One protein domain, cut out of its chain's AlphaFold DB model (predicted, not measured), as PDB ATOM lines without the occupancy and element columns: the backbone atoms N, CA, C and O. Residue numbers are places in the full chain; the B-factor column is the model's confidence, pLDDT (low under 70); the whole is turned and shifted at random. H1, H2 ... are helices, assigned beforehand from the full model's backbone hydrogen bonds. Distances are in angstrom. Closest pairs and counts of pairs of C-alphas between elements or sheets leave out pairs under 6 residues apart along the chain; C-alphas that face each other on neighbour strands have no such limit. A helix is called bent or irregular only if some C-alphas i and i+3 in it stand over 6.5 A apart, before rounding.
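AT A GLANCE: This is residues 49 to 126 of the 238 residues of an uncharacterized protein of Inquilinus sp (UniProt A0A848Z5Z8). Four short helices make a compact cluster, with H2 and H4 running nearly the same way and H1 and H3 on opposite sides of them, each crossing its neighbours at a steep tilt. A tail with no named element, residues 113 to 126, makes one end of the longest axis, and the link from H1 to H2 makes the other. The printed part has 78 residues, with the named helices H1, H2, H3 and H4 in that order along the chain and no named strand; the class is all helix, with 42 residues in helices. The whole is compact, with a radius of gyration of the C-alphas of 11.9 A, and spans 35 by 30 by 19 A.

IN THESE COORDINATES: The printed part begins at Arg 49. H1 holds residues 51 to 59, from C-alpha 51 at (-28.405, 13.985, -39.888), and is 12.3 A from first to last C-alpha. H2, residues 68 to 77, is 14.2 A long and begins with C-alpha 68 at (-25.781, -3.844, -39.520). H3, residues 87 to 96, is 14.5 A long. H4, residues 100 to 112, is the longest by residues, 18.1 A from first to last C-alpha, and ends with C-alpha 112 at (-37.386, 17.637, -38.234). No helix is bent or irregular.

HOW THE PARTS SIT: H2 is the hub, touching the three other helices. H2 and H3 touch at a steep tilt of 48 degrees, opposite ways; their closest C-alphas, those of Tyr 73 and Ser 94, are 5.8 A apart. H1 and H2 touch at a steep tilt of 51 degrees, opposite ways, closest at the C-alphas of Tyr 58 and Val 75, 6.0 A. H2 and H4 only just touch, with 3 pairs of C-alphas within 8 A; the closest are those of Leu 72 and Lys 100, 6.7 A. They run the same way at a shallow tilt of 11 degrees. H4 touches H1 with residues 104 to 108 alone, opposite ways at a steep tilt of 40 degrees, and the closest C-alphas are those of Met 51 and Ala 108, 5.4 A. The helix packing is mostly crossed, with 1 of these 4 touching pairs at a shallow tilt. H3 and H4 are close but not clearly touching, their closest C-alphas being those of Ser 94 and Val 103, 6.5 A. H1 and H3 are apart. Every O i to N i+4 pair is within hydrogen-bond range in H2, H3 and H4, and 4 of 5 are in H1.

THE WHOLE: The two C-alphas farthest apart, those of Asp 65 and Gly 118, are 35.5 A apart. The printed part has no cut. The link from H3 to H4 is tight, and those from H1 to H2 and from H2 to H3 are short. The C-alphas of residues 113 to 126 lie 12 to 20 A from the mean of the C-alphas. The mean pLDDT of the printed part is 84.1, and residues 49 to 51, 119 to 120 and 125 to 126 are under 70.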
ATOM      1  N   ARG A  49     -28.703  19.756 -40.509       50.16
ATOM      2  CA  ARG A  49     -28.526  20.037 -39.067       50.16
ATOM      3  C   ARG A  49     -29.020  18.891 -38.162       50.16
ATOM      4  O   ARG A  49     -28.610  18.849 -37.011       50.16
ATOM      5  N   GLY A  50     -29.817  17.945 -38.679       54.88
ATOM      6  CA  GLY A  50     -30.277  16.752 -37.941       54.88
ATOM      7  C   GLY A  50     -29.504  15.453 -38.230       54.88
ATOM      8  O   GLY A  50     -29.300  14.641 -37.327       54.88
ATOM      9  N   MET A  51     -29.015  15.259 -39.463       59.25
ATOM     10  CA  MET A  51     -28.405  13.985 -39.888       59.25
ATOM     11  C   MET A  51     -27.029  13.743 -39.246       59.25
ATOM     12  O   MET A  51     -26.700  12.612 -38.902       59.25
ATOM     13  N   GLY A  52     -26.254  14.807 -38.997       72.62
ATOM     14  CA  GLY A  52     -24.907  14.700 -38.423       72.62
ATOM     15  C   GLY A  52     -24.854  14.154 -36.989       72.62
ATOM     16  O   GLY A  52     -23.786  13.768 -36.523       72.62
ATOM     17  N   GLY A  53     -25.975  14.121 -36.262       82.12
ATOM     18  CA  GLY A  53     -26.061  13.374 -35.004       82.12
ATOM     19  C   GLY A  53     -26.105  11.867 -35.254       82.12
ATOM     20  O   GLY A  53     -25.260  11.138 -34.758       82.12
ATOM     21  N   ALA A  54     -27.036  11.424 -36.107       84.38
ATOM     22  CA  ALA A  54     -27.327  10.004 -36.296       84.38
ATOM     23  C   ALA A  54     -26.178   9.296 -37.021       84.38
ATOM     24  O   ALA A  54     -25.839   8.171 -36.682       84.38
ATOM     25  N   ASP A  55     -25.541   9.976 -37.975       87.81
ATOM     26  CA  ASP A  55     -24.383   9.425 -38.677       87.81
ATOM     27  C   ASP A  55     -23.155   9.299 -37.754       87.81
ATOM     28  O   ASP A  55     -22.449   8.295 -37.800       87.81
ATOM     29  N   ARG A  56     -22.948  10.255 -36.830       89.38
ATOM     30  CA  ARG A  56     -21.900  10.144 -35.798       89.38
ATOM     31  C   ARG A  56     -22.172   9.000 -34.828       89.38
ATOM     32  O   ARG A  56     -21.232   8.307 -34.454       89.38
ATOM     33  N   ASP A  57     -23.420   8.818 -34.411       90.06
ATOM     34  CA  ASP A  57     -23.786   7.724 -33.509       90.06
ATOM     35  C   ASP A  57     -23.650   6.367 -34.204       90.06
ATOM     36  O   ASP A  57     -23.091   5.443 -33.622       90.06
ATOM     37  N   TYR A  58     -24.015   6.271 -35.486       91.88
ATOM     38  CA  TYR A  58     -23.767   5.073 -36.287       91.88
ATOM     39  C   TYR A  58     -22.268   4.760 -36.422       91.88
ATOM     40  O   TYR A  58     -21.861   3.618 -36.221       91.88
ATOM     41  N   ALA A  59     -21.428   5.759 -36.718       93.00
ATOM     42  CA  ALA A  59     -19.981   5.571 -36.873       93.00
ATOM     43  C   ALA A  59     -19.308   5.044 -35.588       93.00
ATOM     44  O   ALA A  59     -18.363   4.258 -35.649       93.00
ATOM     45  N   LYS A  60     -19.826   5.405 -34.403       94.69
ATOM     46  CA  LYS A  60     -19.369   4.831 -33.123       94.69
ATOM     47  C   LYS A  60     -19.689   3.346 -32.981       94.69
ATOM     48  O   LYS A  60     -19.106   2.706 -32.124       94.69
ATOM     49  N   LEU A  61     -20.611   2.792 -33.757       93.44
ATOM     50  CA  LEU A  61     -20.959   1.373 -33.682       93.44
ATOM     51  C   LEU A  61     -20.257   0.545 -34.761       93.44
ATOM     52  O   LEU A  61     -20.264  -0.676 -34.683       93.44
ATOM     53  N   GLU A  62     -19.646   1.186 -35.759       93.88
ATOM     54  CA  GLU A  62     -19.068   0.522 -36.933       93.88
ATOM     55  C   GLU A  62     -17.883  -0.397 -36.603       93.88
ATOM     56  O   GLU A  62     -17.642  -1.365 -37.315       93.88
ATOM     57  N   HIS A  63     -17.185  -0.136 -35.495       93.12
ATOM     58  CA  HIS A  63     -16.072  -0.962 -35.021       93.12
ATOM     59  C   HIS A  63     -16.505  -2.146 -34.143       93.12
ATOM     60  O   HIS A  63     -15.660  -2.930 -33.717       93.12
ATOM     61  N   LEU A  64     -17.796  -2.261 -33.827       94.25
ATOM     62  CA  LEU A  64     -18.325  -3.374 -33.047       94.25
ATOM     63  C   LEU A  64     -18.663  -4.540 -33.982       94.25
ATOM     64  O   LEU A  64     -19.255  -4.337 -35.043       94.25
ATOM     65  N   ASP A  65     -18.346  -5.764 -33.559       96.06
ATOM     66  CA  ASP A  65     -18.678  -6.996 -34.289       96.06
ATOM     67  C   ASP A  65     -20.160  -7.366 -34.104       96.06
ATOM     68  O   ASP A  65     -20.529  -8.325 -33.429       96.06
ATOM     69  N   ILE A  66     -21.037  -6.508 -34.625       95.56
ATOM     70  CA  ILE A  66     -22.490  -6.673 -34.592       95.56
ATOM     71  C   ILE A  66     -23.086  -6.456 -35.981       95.56
ATOM     72  O   ILE A  66     -22.554  -5.719 -36.827       95.56
ATOM     73  N   SER A  67     -24.237  -7.091 -36.209       94.19
ATOM     74  CA  SER A  67     -24.946  -6.994 -37.481       94.19
ATOM     75  C   SER A  67     -25.298  -5.536 -37.809       94.19
ATOM     76  O   SER A  67     -25.502  -4.707 -36.920       94.19
ATOM     77  N   GLU A  68     -25.366  -5.192 -39.100       92.38
ATOM     78  CA  GLU A  68     -25.781  -3.844 -39.520       92.38
ATOM     79  C   GLU A  68     -27.177  -3.500 -38.985       92.38
ATOM     80  O   GLU A  68     -27.418  -2.377 -38.548       92.38
ATOM     81  N   HIS A  69     -28.073  -4.483 -38.952       90.69
ATOM     82  CA  HIS A  69     -29.417  -4.321 -38.419       90.69
ATOM     83  C   HIS A  69     -29.404  -3.948 -36.927       90.69
ATOM     84  O   HIS A  69     -30.065  -2.985 -36.538       90.69
ATOM     85  N   ASP A  70     -28.584  -4.619 -36.112       93.19
ATOM     86  CA  ASP A  70     -28.438  -4.290 -34.688       93.19
ATOM     87  C   ASP A  70     -27.818  -2.907 -34.473       93.19
ATOM     88  O   ASP A  70     -28.208  -2.191 -33.548       93.19
ATOM     89  N   ARG A  71     -26.884  -2.493 -35.343       94.56
ATOM     90  CA  ARG A  71     -26.334  -1.127 -35.323       94.56
ATOM     91  C   ARG A  71     -27.423  -0.096 -35.578       94.56
ATOM     92  O   ARG A  71     -27.540   0.861 -34.820       94.56
ATOM     93  N   LEU A  72     -28.232  -0.294 -36.619       93.00
ATOM     94  CA  LEU A  72     -29.321   0.623 -36.965       93.00
ATOM     95  C   LEU A  72     -30.378   0.687 -35.867       93.00
ATOM     96  O   LEU A  72     -30.784   1.782 -35.484       93.00
ATOM     97  N   TYR A  73     -30.762  -0.463 -35.315       93.44
ATOM     98  CA  TYR A  73     -31.655  -0.527 -34.168       93.44
ATOM     99  C   TYR A  73     -31.098   0.263 -32.971       93.44
ATOM    100  O   TYR A  73     -31.819   1.088 -32.415       93.44
ATOM    101  N   ARG A  74     -29.813   0.098 -32.611       94.31
ATOM    102  CA  ARG A  74     -29.193   0.854 -31.505       94.31
ATOM    103  C   ARG A  74     -29.194   2.359 -31.755       94.31
ATOM    104  O   ARG A  74     -29.555   3.111 -30.856       94.31
ATOM    105  N   VAL A  75     -28.881   2.797 -32.977       93.31
ATOM    106  CA  VAL A  75     -28.948   4.224 -33.344       93.31
ATOM    107  C   VAL A  75     -30.352   4.789 -33.133       93.31
ATOM    108  O   VAL A  75     -30.485   5.915 -32.655       93.31
ATOM    109  N   ILE A  76     -31.401   4.030 -33.468       91.25
ATOM    110  CA  ILE A  76     -32.786   4.456 -33.235       91.25
ATOM    111  C   ILE A  76     -33.116   4.427 -31.733       91.25
ATOM    112  O   ILE A  76     -33.670   5.389 -31.212       91.25
ATOM    113  N   ALA A  77     -32.785   3.348 -31.023       92.06
ATOM    114  CA  ALA A  77     -33.178   3.140 -29.628       92.06
ATOM    115  C   ALA A  77     -32.493   4.108 -28.647       92.06
ATOM    116  O   ALA A  77     -33.107   4.534 -27.669       92.06
ATOM    117  N   GLU A  78     -31.242   4.489 -28.917       92.56
ATOM    118  CA  GLU A  78     -30.468   5.413 -28.079       92.56
ATOM    119  C   GLU A  78     -30.835   6.888 -28.319       92.56
ATOM    120  O   GLU A  78     -30.445   7.774 -27.551       92.56
ATOM    121  N   ARG A  79     -31.618   7.182 -29.364       89.62
ATOM    122  CA  ARG A  79     -32.061   8.544 -29.665       89.62
ATOM    123  C   ARG A  79     -33.110   9.024 -28.663       89.62
ATOM    124  O   ARG A  79     -34.109   8.363 -28.375       89.62
ATOM    125  N   ALA A  80     -32.918  10.249 -28.176       86.62
ATOM    126  CA  ALA A  80     -33.840  10.889 -27.247       86.62
ATOM    127  C   ALA A  80     -35.274  10.928 -27.812       86.62
ATOM    128  O   ALA A  80     -35.508  11.391 -28.926       86.62
ATOM    129  N   GLY A  81     -36.238  10.439 -27.028       84.06
ATOM    130  CA  GLY A  81     -37.654  10.375 -27.403       84.06
ATOM    131  C   GLY A  81     -38.064   9.081 -28.112       84.06
ATOM    132  O   GLY A  81     -39.179   8.618 -27.883       84.06
ATOM    133  N   TRP A  82     -37.166   8.453 -28.875       87.75
ATOM    134  CA  TRP A  82     -37.417   7.166 -29.539       87.75
ATOM    135  C   TRP A  82     -37.419   5.994 -28.565       87.75
ATOM    136  O   TRP A  82     -38.182   5.054 -28.752       87.75
ATOM    137  N   SER A  83     -36.657   6.090 -27.475       85.38
ATOM    138  CA  SER A  83     -36.630   5.090 -26.399       85.38
ATOM    139  C   SER A  83     -37.984   4.866 -25.705       85.38
ATOM    140  O   SER A  83     -38.120   3.945 -24.905       85.38
ATOM    141  N   LYS A  84     -38.979   5.729 -25.958       86.62
ATOM    142  CA  LYS A  84     -40.355   5.582 -25.460       86.62
ATOM    143  C   LYS A  84     -41.226   4.707 -26.361       86.62
ATOM    144  O   LYS A  84     -42.321   4.342 -25.945       86.62
ATOM    145  N   LEU A  85     -40.784   4.431 -27.588       85.25
ATOM    146  CA  LEU A  85     -41.511   3.575 -28.516       85.25
ATOM    147  C   LEU A  85     -41.304   2.095 -28.161       85.25
ATOM    148  O   LEU A  85     -40.254   1.733 -27.625       85.25
ATOM    149  N   PRO A  86     -42.275   1.226 -28.484       88.12
ATOM    150  CA  PRO A  86     -42.145  -0.210 -28.273       88.12
ATOM    151  C   PRO A  86     -40.927  -0.794 -28.998       88.12
ATOM    152  O   PRO A  86     -40.718  -0.532 -30.182       88.12
ATOM    153  N   ASP A  87     -40.166  -1.660 -28.321       89.62
ATOM    154  CA  ASP A  87     -38.947  -2.277 -28.871       89.62
ATOM    155  C   ASP A  87     -39.179  -2.966 -30.223       89.62
ATOM    156  O   ASP A  87     -38.404  -2.825 -31.169       89.62
ATOM    157  N   ARG A  88     -40.309  -3.675 -30.327       86.69
ATOM    158  CA  ARG A  88     -40.721  -4.380 -31.546       86.69
ATOM    159  C   ARG A  88     -40.888  -3.425 -32.727       86.69
ATOM    160  O   ARG A  88     -40.462  -3.752 -33.827       86.69
ATOM    161  N   LEU A  89     -41.454  -2.243 -32.489       83.31
ATOM    162  CA  LEU A  89     -41.649  -1.229 -33.520       83.31
ATOM    163  C   LEU A  89     -40.307  -0.643 -33.983       83.31
ATOM    164  O   LEU A  89     -40.086  -0.463 -35.178       83.31
ATOM    165  N   LEU A  90     -39.386  -0.393 -33.047       88.56
ATOM    166  CA  LEU A  90     -38.045   0.098 -33.377       88.56
ATOM    167  C   LEU A  90     -37.277  -0.890 -34.263       88.56
ATOM    168  O   LEU A  90     -36.648  -0.478 -35.239       88.56
ATOM    169  N   ARG A  91     -37.372  -2.192 -33.961       89.75
ATOM    170  CA  ARG A  91     -36.794  -3.256 -34.797       89.75
ATOM    171  C   ARG A  91     -37.430  -3.296 -36.181       89.75
ATOM    172  O   ARG A  91     -36.717  -3.405 -37.180       89.75
ATOM    173  N   GLU A  92     -38.746  -3.135 -36.253       86.56
ATOM    174  CA  GLU A  92     -39.457  -3.135 -37.528       86.56
ATOM    175  C   GLU A  92     -39.004  -1.980 -38.432       86.56
ATOM    176  O   GLU A  92     -38.758  -2.194 -39.619       86.56
ATOM    177  N   PHE A  93     -38.749  -0.782 -37.886       83.56
ATOM    178  CA  PHE A  93     -38.169   0.314 -38.673       83.56
ATOM    179  C   PHE A  93     -36.819  -0.053 -39.294       83.56
ATOM    180  O   PHE A  93     -36.599   0.213 -40.479       83.56
ATOM    181  N   SER A  94     -35.923  -0.686 -38.530       86.00
ATOM    182  CA  SER A  94     -34.635  -1.139 -39.066       86.00
ATOM    183  C   SER A  94     -34.779  -2.236 -40.129       86.00
ATOM    184  O   SER A  94     -33.927  -2.330 -41.013       86.00
ATOM    185  N   THR A  95     -35.853  -3.031 -40.099       85.44
ATOM    186  CA  THR A  95     -36.117  -4.083 -41.096       85.44
ATOM    187  C   THR A  95     -36.701  -3.480 -42.371       85.44
ATOM    188  O   THR A  95     -36.195  -3.718 -43.470       85.44
ATOM    189  N   CYS A  96     -37.744  -2.654 -42.244       80.75
ATOM    190  CA  CYS A  96     -38.470  -2.084 -43.379       80.75
ATOM    191  C   CYS A  96     -37.627  -1.096 -44.185       80.75
ATOM    192  O   CYS A  96     -37.734  -1.041 -45.412       80.75
ATOM    193  N   LEU A  97     -36.772  -0.314 -43.522       80.94
ATOM    194  CA  LEU A  97     -35.978   0.712 -44.194       80.94
ATOM    195  C   LEU A  97     -34.736   0.140 -44.897       80.94
ATOM    196  O   LEU A  97     -34.188   0.823 -45.759       80.94
ATOM    197  N   ARG A  98     -34.365  -1.125 -44.643       79.75
ATOM    198  CA  ARG A  98     -33.383  -1.968 -45.373       79.75
ATOM    199  C   ARG A  98     -31.948  -1.447 -45.539       79.75
ATOM    200  O   ARG A  98     -31.088  -2.233 -45.916       79.75
ATOM    201  N   SER A  99     -31.665  -0.168 -45.314       87.31
ATOM    202  CA  SER A  99     -30.327   0.408 -45.454       87.31
ATOM    203  C   SER A  99     -30.063   1.483 -44.410       87.31
ATOM    204  O   SER A  99     -30.988   2.171 -43.958       87.31
ATOM    205  N   LYS A 100     -28.778   1.674 -44.088       91.88
ATOM    206  CA  LYS A 100     -28.302   2.776 -43.246       91.88
ATOM    207  C   LYS A 100     -28.894   4.116 -43.667       91.88
ATOM    208  O   LYS A 100     -29.514   4.793 -42.855       91.88
ATOM    209  N   GLU A 101     -28.745   4.474 -44.939       87.50
ATOM    210  CA  GLU A 101     -29.178   5.778 -45.445       87.50
ATOM    211  C   GLU A 101     -30.673   6.018 -45.212       87.50
ATOM    212  O   GLU A 101     -31.068   7.082 -44.741       87.50
ATOM    213  N   ASN A 102     -31.506   5.005 -45.449       83.19
ATOM    214  CA  ASN A 102     -32.951   5.122 -45.291       83.19
ATOM    215  C   ASN A 102     -33.363   5.285 -43.823       83.19
ATOM    216  O   ASN A 102     -34.259   6.075 -43.527       83.19
ATOM    217  N   VAL A 103     -32.707   4.562 -42.908       86.62
ATOM    218  CA  VAL A 103     -32.935   4.705 -41.463       86.62
ATOM    219  C   VAL A 103     -32.525   6.097 -40.995       86.62
ATOM    220  O   VAL A 103     -33.311   6.780 -40.340       86.62
ATOM    221  N   LEU A 104     -31.331   6.562 -41.368       88.25
ATOM    222  CA  LEU A 104     -30.849   7.885 -40.967       88.25
ATOM    223  C   LEU A 104     -31.713   9.007 -41.553       88.25
ATOM    224  O   LEU A 104     -32.020   9.974 -40.853       88.25
ATOM    225  N   GLN A 105     -32.148   8.867 -42.808       83.44
ATOM    226  CA  GLN A 105     -33.062   9.805 -43.450       83.44
ATOM    227  C   GLN A 105     -34.418   9.832 -42.733       83.44
ATOM    228  O   GLN A 105     -34.938  10.916 -42.462       83.44
ATOM    229  N   PHE A 106     -34.970   8.670 -42.372       83.88
ATOM    230  CA  PHE A 106     -36.212   8.592 -41.607       83.88
ATOM    231  C   PHE A 106     -36.085   9.261 -40.241       83.88
ATOM    232  O   PHE A 106     -36.918  10.104 -39.930       83.88
ATOM    233  N   ILE A 107     -35.030   8.973 -39.468       86.50
ATOM    234  CA  ILE A 107     -34.790   9.628 -38.171       86.50
ATOM    235  C   ILE A 107     -34.707  11.146 -38.355       86.50
ATOM    236  O   ILE A 107     -35.395  11.895 -37.663       86.50
ATOM    237  N   ALA A 108     -33.907  11.611 -39.317       84.38
ATOM    238  CA  ALA A 108     -33.718  13.037 -39.557       84.38
ATOM    239  C   ALA A 108     -35.035  13.743 -39.918       84.38
ATOM    240  O   ALA A 108     -35.292  14.851 -39.444       84.38
ATOM    241  N   LEU A 109     -35.881  13.113 -40.735       78.81
ATOM    242  CA  LEU A 109     -37.190  13.652 -41.100       78.81
ATOM    243  C   LEU A 109     -38.168  13.580 -39.928       78.81
ATOM    244  O   LEU A 109     -38.845  14.564 -39.641       78.81
ATOM    245  N   ALA A 110     -38.208  12.461 -39.215       81.75
ATOM    246  CA  ALA A 110     -39.061  12.273 -38.054       81.75
ATOM    247  C   ALA A 110     -38.786  13.312 -36.965       81.75
ATOM    248  O   ALA A 110     -39.721  13.874 -36.405       81.75
ATOM    249  N   GLU A 111     -37.524  13.639 -36.713       85.69
ATOM    250  CA  GLU A 111     -37.151  14.696 -35.775       85.69
ATOM    251  C   GLU A 111     -37.474  16.084 -36.315       85.69
ATOM    252  O   GLU A 111     -38.084  16.897 -35.621       85.69
ATOM    253  N   ARG A 112     -37.117  16.350 -37.578       81.75
ATOM    254  CA  ARG A 112     -37.386  17.637 -38.234       81.75
ATOM    255  C   ARG A 112     -38.873  17.979 -38.228       81.75
ATOM    256  O   ARG A 112     -39.224  19.142 -38.048       81.75
ATOM    257  N   TYR A 113     -39.724  16.980 -38.429       74.56
ATOM    258  CA  TYR A 113     -41.173  17.135 -38.476       74.56
ATOM    259  C   TYR A 113     -41.876  16.752 -37.172       74.56
ATOM    260  O   TYR A 113     -43.105  16.738 -37.131       74.56
ATOM    261  N   ARG A 114     -41.115  16.482 -36.103       82.06
ATOM    262  CA  ARG A 114     -41.628  16.146 -34.768       82.06
ATOM    263  C   ARG A 114     -42.653  15.003 -34.794       82.06
ATOM    264  O   ARG A 114     -43.661  15.051 -34.097       82.06
ATOM    265  N   LEU A 115     -42.389  13.956 -35.579       76.25
ATOM    266  CA  LEU A 115     -43.254  12.774 -35.680       76.25
ATOM    267  C   LEU A 115     -43.510  12.117 -34.317       76.25
ATOM    268  O   LEU A 115     -44.617  11.642 -34.074       76.25
ATOM    269  N   LEU A 116     -42.515  12.151 -33.423       77.75
ATOM    270  CA  LEU A 116     -42.614  11.673 -32.038       77.75
ATOM    271  C   LEU A 116     -43.617  12.456 -31.181       77.75
ATOM    272  O   LEU A 116     -44.216  11.890 -30.271       77.75
ATOM    273  N   ASP A 117     -43.817  13.742 -31.478       78.56
ATOM    274  CA  ASP A 117     -44.779  14.590 -30.768       78.56
ATOM    275  C   ASP A 117     -46.205  14.449 -31.347       78.56
ATOM    276  O   ASP A 117     -47.166  14.924 -30.737       78.56
ATOM    277  N   GLY A 118     -46.341  13.803 -32.513       74.56
ATOM    278  CA  GLY A 118     -47.580  13.678 -33.283       74.56
ATOM    279  C   GLY A 118     -47.947  12.219 -33.597       74.56
ATOM    280  O   GLY A 118     -48.326  11.510 -32.671       74.56
ATOM    281  N   PRO A 119     -47.873  11.750 -34.863       64.56
ATOM    282  CA  PRO A 119     -48.388  10.434 -35.269       64.56
ATOM    283  C   PRO A 119     -47.792   9.222 -34.545       64.56
ATOM    284  O   PRO A 119     -48.417   8.172 -34.521       64.56
ATOM    285  N   LEU A 120     -46.588   9.340 -33.979       69.12
ATOM    286  CA  LEU A 120     -45.955   8.253 -33.225       69.12
ATOM    287  C   LEU A 120     -46.344   8.253 -31.739       69.12
ATOM    288  O   LEU A 120     -45.972   7.347 -30.994       69.12
ATOM    289  N   ARG A 121     -47.061   9.282 -31.276       77.75
ATOM    290  CA  ARG A 121     -47.430   9.429 -29.873       77.75
ATOM    291  C   ARG A 121     -48.551   8.455 -29.522       77.75
ATOM    292  O   ARG A 121     -49.623   8.506 -30.111       77.75
ATOM    293  N   GLY A 122     -48.327   7.643 -28.492       71.06
ATOM    294  CA  GLY A 122     -49.336   6.705 -27.991       71.06
ATOM    295  C   GLY A 122     -49.375   5.365 -28.724       71.06
ATOM    296  O   GLY A 122     -50.286   4.590 -28.469       71.06
ATOM    297  N   LEU A 123     -48.391   5.085 -29.585       75.88
ATOM    298  CA  LEU A 123     -48.136   3.734 -30.078       75.88
ATOM    299  C   LEU A 123     -47.760   2.839 -28.892       75.88
ATOM    300  O   LEU A 123     -46.732   3.061 -28.248       75.88
ATOM    301  N   ASP A 124     -48.611   1.867 -28.580       71.06
ATOM    302  CA  ASP A 124     -48.436   0.954 -27.447       71.06
ATOM    303  C   ASP A 124     -47.820  -0.396 -27.854       71.06
ATOM    304  O   ASP A 124     -47.392  -1.163 -26.988       71.06
ATOM    305  N   GLY A 125     -47.683  -0.656 -29.159       62.62
ATOM    306  CA  GLY A 125     -46.998  -1.833 -29.683       62.62
ATOM    307  C   GLY A 125     -47.814  -3.116 -29.616       62.62
ATOM    308  O   GLY A 125     -47.229  -4.194 -29.773       62.62
ATOM    309  N   MET A 126     -49.128  -3.038 -29.365       64.75
ATOM    310  CA  MET A 126     -49.987  -4.226 -29.341       64.75
ATOM    311  C   MET A 126     -50.157  -4.853 -30.732       64.75
ATOM    312  O   MET A 126     -50.191  -6.079 -30.838       64.75
TER     313      MET A 126